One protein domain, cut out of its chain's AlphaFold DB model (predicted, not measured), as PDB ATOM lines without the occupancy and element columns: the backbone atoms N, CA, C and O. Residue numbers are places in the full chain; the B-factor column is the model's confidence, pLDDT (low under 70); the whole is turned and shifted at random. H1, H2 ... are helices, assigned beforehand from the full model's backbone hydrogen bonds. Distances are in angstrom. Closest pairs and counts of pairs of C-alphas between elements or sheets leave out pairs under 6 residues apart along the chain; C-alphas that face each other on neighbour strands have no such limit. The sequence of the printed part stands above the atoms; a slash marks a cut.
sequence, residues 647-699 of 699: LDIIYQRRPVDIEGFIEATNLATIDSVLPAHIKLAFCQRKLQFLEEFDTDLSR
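AT A GLANCE: This is residues 647 to 699 of the 699 residues of an uncharacterized protein of Schistosoma margrebowiei (UniProt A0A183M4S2). Two helices, H2 and H3, lie side by side as a helical hairpin, and a short helix, H1, packs on residues 660 to 665 of H2. The turn at one end of the hairpin, residues 671 to 677, sticks out. The printed part has 53 residues with three named helices, in the order H1, H2, H3, and no named strand; its class is all helix. It is compact, with a radius of gyration of the C-alphas of 10.8 A and spans of 31 by 21 by 13 A.

IN THESE COORDINATES: H1 is residues 647 to 651, 6.0 A long, from C-alpha 647 at (20.722, 124.121, -5.068). H2 is residues 658 to 671, 18.7 A long. H3 is residues 676 to 693, 25.6 A long, to C-alpha 693 at (30.154, 125.980, -15.773).

HOW THE PARTS SIT: H1 touches H2 with residues 660 to 665 of H2 alone; the closest C-alphas, of Ile 650 and Phe 661, are 6.0 A apart. H2 and H3 touch, closest at the C-alphas of Thr 669 and Lys 679, 4.8 A apart, at a shallow tilt of 12 degrees, opposite ways. H1 and H3 are apart. Every O i to N i+4 pair is within hydrogen-bond range in H1 and H3, and 9 of 10 in H2.

THE WHOLE: The C-alphas farthest apart, of Pro 655 and Pro 675, are 31.8 A apart. The printed part has no cut, and no link is long. Mean pLDDT of the printed part is 86.2; residues 698 to 699 are under 70.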
ATOM      1  N   LEU A 647      19.958 124.300  -3.827       90.50
ATOM      2  CA  LEU A 647      20.722 124.121  -5.068       90.50
ATOM      3  C   LEU A 647      19.924 124.593  -6.291       90.50
ATOM      4  O   LEU A 647      20.475 125.308  -7.122       90.50
ATOM      5  N   ASP A 648      18.637 124.233  -6.392       89.94
ATOM      6  CA  ASP A 648      17.772 124.633  -7.511       89.94
ATOM      7  C   ASP A 648      17.744 126.167  -7.661       89.94
ATOM      8  O   ASP A 648      17.784 126.678  -8.779       89.94
ATOM      9  N   ILE A 649      17.677 126.906  -6.547       87.62
ATOM     10  CA  ILE A 649      17.674 128.377  -6.513       87.62
ATOM     11  C   ILE A 649      19.034 128.957  -6.912       87.62
ATOM     12  O   ILE A 649      19.094 129.840  -7.762       87.62
ATOM     13  N   ILE A 650      20.132 128.449  -6.352       87.00
ATOM     14  CA  ILE A 650      21.472 128.976  -6.649       87.00
ATOM     15  C   ILE A 650      21.859 128.694  -8.112       87.00
ATOM     16  O   ILE A 650      22.420 129.562  -8.773       87.00
ATOM     17  N   TYR A 651      21.445 127.550  -8.667       87.50
ATOM     18  CA  TYR A 651      21.575 127.229 -10.095       87.50
ATOM     19  C   TYR A 651      20.845 128.226 -11.019       87.50
ATOM     20  O   TYR A 651      21.255 128.448 -12.158       87.50
ATOM     21  N   GLN A 652      19.751 128.834 -10.548       86.75
ATOM     22  CA  GLN A 652      18.978 129.816 -11.315       86.75
ATOM     23  C   GLN A 652      19.592 131.232 -11.293       86.75
ATOM     24  O   GLN A 652      19.153 132.067 -12.089       86.75
ATOM     25  N   ARG A 653      20.616 131.505 -10.463       83.56
ATOM     26  CA  ARG A 653      21.298 132.814 -10.410       83.56
ATOM     27  C   ARG A 653      21.929 133.191 -11.755       83.56
ATOM     28  O   ARG A 653      22.514 132.361 -12.458       83.56
ATOM     29  N   ARG A 654      21.822 134.476 -12.116       81.81
ATOM     30  CA  ARG A 654      22.444 135.082 -13.305       81.81
ATOM     31  C   ARG A 654      23.130 136.400 -12.898       81.81
ATOM     32  O   ARG A 654      22.418 137.329 -12.526       81.81
ATOM     33  N   PRO A 655      24.471 136.529 -12.984       82.25
ATOM     34  CA  PRO A 655      25.452 135.540 -13.458       82.25
ATOM     35  C   PRO A 655      25.498 134.263 -12.601       82.25
ATOM     36  O   PRO A 655      24.973 134.235 -11.493       82.25
ATOM     37  N   VAL A 656      26.094 133.200 -13.150       84.56
ATOM     38  CA  VAL A 656      26.170 131.885 -12.494       84.56
ATOM     39  C   VAL A 656      27.087 131.958 -11.272       84.56
ATOM     40  O   VAL A 656      28.236 132.381 -11.371       84.56
ATOM     41  N   ASP A 657      26.563 131.527 -10.128       85.44
ATOM     42  CA  ASP A 657      27.226 131.567  -8.826       85.44
ATOM     43  C   ASP A 657      27.917 130.225  -8.530       85.44
ATOM     44  O   ASP A 657      27.369 129.354  -7.854       85.44
ATOM     45  N   ILE A 658      29.111 130.037  -9.103       86.69
ATOM     46  CA  ILE A 658      29.869 128.778  -8.999       86.69
ATOM     47  C   ILE A 658      30.250 128.484  -7.541       86.69
ATOM     48  O   ILE A 658      30.019 127.381  -7.049       86.69
ATOM     49  N   GLU A 659      30.789 129.478  -6.833       88.12
ATOM     50  CA  GLU A 659      31.256 129.317  -5.452       88.12
ATOM     51  C   GLU A 659      30.078 129.076  -4.490       88.12
ATOM     52  O   GLU A 659      30.139 128.163  -3.669       88.12
ATOM     53  N   GLY A 660      28.959 129.798  -4.645       86.12
ATOM     54  CA  GLY A 660      27.739 129.551  -3.872       86.12
ATOM     55  C   GLY A 660      27.101 128.188  -4.158       86.12
ATOM     56  O   GLY A 660      26.556 127.558  -3.248       86.12
ATOM     57  N   PHE A 661      27.197 127.678  -5.393       89.00
ATOM     58  CA  PHE A 661      26.724 126.331  -5.727       89.00
ATOM     59  C   PHE A 661      27.619 125.245  -5.109       89.00
ATOM     60  O   PHE A 661      27.107 124.249  -4.585       89.00
ATOM     61  N   ILE A 662      28.941 125.452  -5.101       88.50
ATOM     62  CA  ILE A 662      29.896 124.602  -4.378       88.50
ATOM     63  C   ILE A 662      29.590 124.630  -2.873       88.50
ATOM     64  O   ILE A 662      29.454 123.562  -2.281       88.50
ATOM     65  N   GLU A 663      29.401 125.805  -2.262       89.56
ATOM     66  CA  GLU A 663      29.070 125.955  -0.836       89.56
ATOM     67  C   GLU A 663      27.781 125.198  -0.475       89.56
ATOM     68  O   GLU A 663      27.785 124.348   0.417       89.56
ATOM     69  N   ALA A 664      26.686 125.431  -1.206       87.31
ATOM     70  CA  ALA A 664      25.405 124.775  -0.949       87.31
ATOM     71  C   ALA A 664      25.450 123.255  -1.180       87.31
ATOM     72  O   ALA A 664      24.764 122.497  -0.485       87.31
ATOM     73  N   THR A 665      26.273 122.785  -2.120       88.69
ATOM     74  CA  THR A 665      26.450 121.347  -2.358       88.69
ATOM     75  C   THR A 665      27.372 120.707  -1.320       88.69
ATOM     76  O   THR A 665      27.111 119.582  -0.892       88.69
ATOM     77  N   ASN A 666      28.389 121.418  -0.832       89.62
ATOM     78  CA  ASN A 666      29.214 120.993   0.299       89.62
ATOM     79  C   ASN A 666      28.360 120.907   1.580       89.62
ATOM     80  O   ASN A 666      28.355 119.860   2.222       89.62
ATOM     81  N   LEU A 667      27.504 121.897   1.855       88.25
ATOM     82  CA  LEU A 667      26.516 121.867   2.946       88.25
ATOM     83  C   LEU A 667      25.584 120.638   2.858       88.25
ATOM     84  O   LEU A 667      25.234 120.030   3.870       88.25
ATOM     85  N   ALA A 668      25.199 120.227   1.643       87.69
ATOM     86  CA  ALA A 668      24.377 119.039   1.404       87.69
ATOM     87  C   ALA A 668      25.144 117.703   1.506       87.69
ATOM     88  O   ALA A 668      24.531 116.672   1.802       87.69
ATOM     89  N   THR A 669      26.459 117.685   1.275       86.69
ATOM     90  CA  THR A 669      27.263 116.453   1.125       86.69
ATOM     91  C   THR A 669      28.222 116.204   2.284       86.69
ATOM     92  O   THR A 669      28.282 115.083   2.788       86.69
ATOM     93  N   ILE A 670      28.915 117.231   2.761       84.50
ATOM     94  CA  ILE A 670      29.836 117.193   3.897       84.50
ATOM     95  C   ILE A 670      29.021 117.326   5.187       84.50
ATOM     96  O   ILE A 670      28.834 116.331   5.893       84.50
ATOM     97  N   ASP A 671      28.443 118.502   5.430       81.62
ATOM     98  CA  ASP A 671      27.936 118.910   6.750       81.62
ATOM     99  C   ASP A 671      26.564 118.315   7.118       81.62
ATOM    100  O   ASP A 671      26.205 118.221   8.293       81.62
ATOM    101  N   SER A 672      25.782 117.875   6.127       86.75
ATOM    102  CA  SER A 672      24.433 117.346   6.360       86.75
ATOM    103  C   SER A 672      24.404 116.001   7.100       86.75
ATOM    104  O   SER A 672      25.310 115.169   6.994       86.75
ATOM    105  N   VAL A 673      23.273 115.710   7.753       88.06
ATOM    106  CA  VAL A 673      22.982 114.398   8.370       88.06
ATOM    107  C   VAL A 673      22.230 113.474   7.387       88.06
ATOM    108  O   VAL A 673      21.489 112.574   7.790       88.06
ATOM    109  N   LEU A 674      22.373 113.707   6.075       88.56
ATOM    110  CA  LEU A 674      21.661 112.953   5.038       88.56
ATOM    111  C   LEU A 674      22.263 111.549   4.809       88.56
ATOM    112  O   LEU A 674      23.483 111.373   4.887       88.56
ATOM    113  N   PRO A 675      21.437 110.540   4.463       89.69
ATOM    114  CA  PRO A 675      21.907 109.215   4.060       89.69
ATOM    115  C   PRO A 675      22.904 109.243   2.892       89.69
ATOM    116  O   PRO A 675      22.751 110.012   1.945       89.69
ATOM    117  N   ALA A 676      23.876 108.325   2.904       88.94
ATOM    118  CA  ALA A 676      24.974 108.288   1.930       88.94
ATOM    119  C   ALA A 676      24.530 108.245   0.451       88.94
ATOM    120  O   ALA A 676      25.185 108.844  -0.394       88.94
ATOM    121  N   HIS A 677      23.405 107.594   0.130       89.81
ATOM    122  CA  HIS A 677      22.880 107.553  -1.243       89.81
ATOM    123  C   HIS A 677      22.324 108.909  -1.719       89.81
ATOM    124  O   HIS A 677      22.417 109.225  -2.900       89.81
ATOM    125  N   ILE A 678      21.798 109.730  -0.802       89.69
ATOM    126  CA  ILE A 678      21.358 111.102  -1.086       89.69
ATOM    127  C   ILE A 678      22.577 112.022  -1.206       89.69
ATOM    128  O   ILE A 678      22.658 112.795  -2.157       89.69
ATOM    129  N   LYS A 679      23.572 111.886  -0.312       91.12
ATOM    130  CA  LYS A 679      24.857 112.601  -0.429       91.12
ATOM    131  C   LYS A 679      25.527 112.325  -1.783       91.12
ATOM    132  O   LYS A 679      25.900 113.266  -2.470       91.12
ATOM    133  N   LEU A 680      25.580 111.065  -2.222       90.12
ATOM    134  CA  LEU A 680      26.108 110.686  -3.540       90.12
ATOM    135  C   LEU A 680      25.353 111.367  -4.695       90.12
ATOM    136  O   LEU A 680      25.993 111.871  -5.616       90.12
ATOM    137  N   ALA A 681      24.021 111.447  -4.632       90.00
ATOM    138  CA  ALA A 681      23.222 112.140  -5.645       90.00
ATOM    139  C   ALA A 681      23.484 113.660  -5.684       90.00
ATOM    140  O   ALA A 681      23.422 114.262  -6.754       90.00
ATOM    141  N   PHE A 682      23.816 114.288  -4.550       92.25
ATOM    142  CA  PHE A 682      24.277 115.680  -4.522       92.25
ATOM    143  C   PHE A 682      25.705 115.832  -5.078       92.25
ATOM    144  O   PHE A 682      25.936 116.741  -5.870       92.25
ATOM    145  N   CYS A 683      26.631 114.912  -4.780       90.44
ATOM    146  CA  CYS A 683      27.965 114.902  -5.401       90.44
ATOM    147  C   CYS A 683      27.895 114.769  -6.935       90.44
ATOM    148  O   CYS A 683      28.643 115.440  -7.639       90.44
ATOM    149  N   GLN A 684      26.973 113.953  -7.459       91.25
ATOM    150  CA  GLN A 684      26.742 113.826  -8.904       91.25
ATOM    151  C   GLN A 684      26.268 115.144  -9.537       91.25
ATOM    152  O   GLN A 684      26.754 115.509 -10.602       91.25
ATOM    153  N   ARG A 685      25.383 115.898  -8.863       90.38
ATOM    154  CA  ARG A 685      24.987 117.244  -9.316       90.38
ATOM    155  C   ARG A 685      26.135 118.249  -9.244       90.38
ATOM    156  O   ARG A 685      26.217 119.099 -10.122       90.38
ATOM    157  N   LYS A 686      27.020 118.149  -8.240       90.12
ATOM    158  CA  LYS A 686      28.236 118.978  -8.165       90.12
ATOM    159  C   LYS A 686      29.095 118.777  -9.408       90.12
ATOM    160  O   LYS A 686      29.434 119.749 -10.067       90.12
ATOM    161  N   LEU A 687      29.391 117.516  -9.736       88.81
ATOM    162  CA  LEU A 687      30.216 117.165 -10.889       88.81
ATOM    163  C   LEU A 687      29.593 117.680 -12.192       88.81
ATOM    164  O   LEU A 687      30.247 118.430 -12.904       88.81
ATOM    165  N   GLN A 688      28.313 117.379 -12.440       89.06
ATOM    166  CA  GLN A 688      27.602 117.830 -13.642       89.06
ATOM    167  C   GLN A 688      27.590 119.366 -13.786       89.06
ATOM    168  O   GLN A 688      27.721 119.884 -14.890       89.06
ATOM    169  N   PHE A 689      27.444 120.104 -12.683       89.12
ATOM    170  CA  PHE A 689      27.485 121.568 -12.700       89.12
ATOM    171  C   PHE A 689      28.888 122.110 -13.008       89.12
ATOM    172  O   PHE A 689      29.018 123.052 -13.785       89.12
ATOM    173  N   LEU A 690      29.940 121.520 -12.428       87.38
ATOM    174  CA  LEU A 690      31.319 121.919 -12.718       87.38
ATOM    175  C   LEU A 690      31.717 121.565 -14.161       87.38
ATOM    176  O   LEU A 690      32.420 122.346 -14.789       87.38
ATOM    177  N   GLU A 691      31.214 120.456 -14.713       87.81
ATOM    178  CA  GLU A 691      31.367 120.084 -16.131       87.81
ATOM    179  C   GLU A 691      30.679 121.070 -17.100       87.81
ATOM    180  O   GLU A 691      31.122 121.202 -18.241       87.81
ATOM    181  N   GLU A 692      29.620 121.767 -16.670       87.50
ATOM    182  CA  GLU A 692      28.885 122.748 -17.490       87.50
ATOM    183  C   GLU A 692      29.396 124.196 -17.317       87.50
ATOM    184  O   GLU A 692      29.346 124.975 -18.273       87.50
ATOM    185  N   PHE A 693      29.895 124.573 -16.129       85.06
ATOM    186  CA  PHE A 693      30.154 125.980 -15.773       85.06
ATOM    187  C   PHE A 693      31.557 126.325 -15.239       85.06
ATOM    188  O   PHE A 693      31.877 127.514 -15.206       85.06
ATOM    189  N   ASP A 694      32.397 125.362 -14.845       81.62
ATOM    190  CA  ASP A 694      33.762 125.619 -14.342       81.62
ATOM    191  C   ASP A 694      34.826 125.032 -15.295       81.62
ATOM    192  O   ASP A 694      34.557 124.170 -16.130       81.62
ATOM    193  N   THR A 695      36.061 125.520 -15.203       74.00
ATOM    194  CA  THR A 695      37.234 124.947 -15.880       74.00
ATOM    195  C   THR A 695      38.078 124.067 -14.953       74.00
ATOM    196  O   THR A 695      38.966 123.359 -15.432       74.00
ATOM    197  N   ASP A 696      37.802 124.083 -13.646       77.69
ATOM    198  CA  ASP A 696      38.543 123.361 -12.609       77.69
ATOM    199  C   ASP A 696      37.686 122.276 -11.926       77.69
ATOM    200  O   ASP A 696      37.088 122.470 -10.868       77.69
ATOM    201  N   LEU A 697      37.682 121.075 -12.517       73.12
ATOM    202  CA  LEU A 697      36.994 119.885 -11.991       73.12
ATOM    203  C   LEU A 697      37.607 119.312 -10.690       73.12
ATOM    204  O   LEU A 697      37.193 118.238 -10.252       73.12
ATOM    205  N   SER A 698      38.603 119.966 -10.073       69.31
ATOM    206  CA  SER A 698      39.239 119.489  -8.830       69.31
ATOM    207  C   SER A 698      38.602 120.024  -7.533       69.31
ATOM    208  O   SER A 698      39.083 119.706  -6.441       69.31
ATOM    209  N   ARG A 699      37.522 120.808  -7.657       64.25
ATOM    210  CA  ARG A 699      36.860 121.591  -6.596       64.25
ATOM    211  C   ARG A 699      35.756 120.871  -5.819       64.25
ATOM    212  O   ARG A 699      35.572 121.212  -4.629       64.25
TER     213      ARG A 699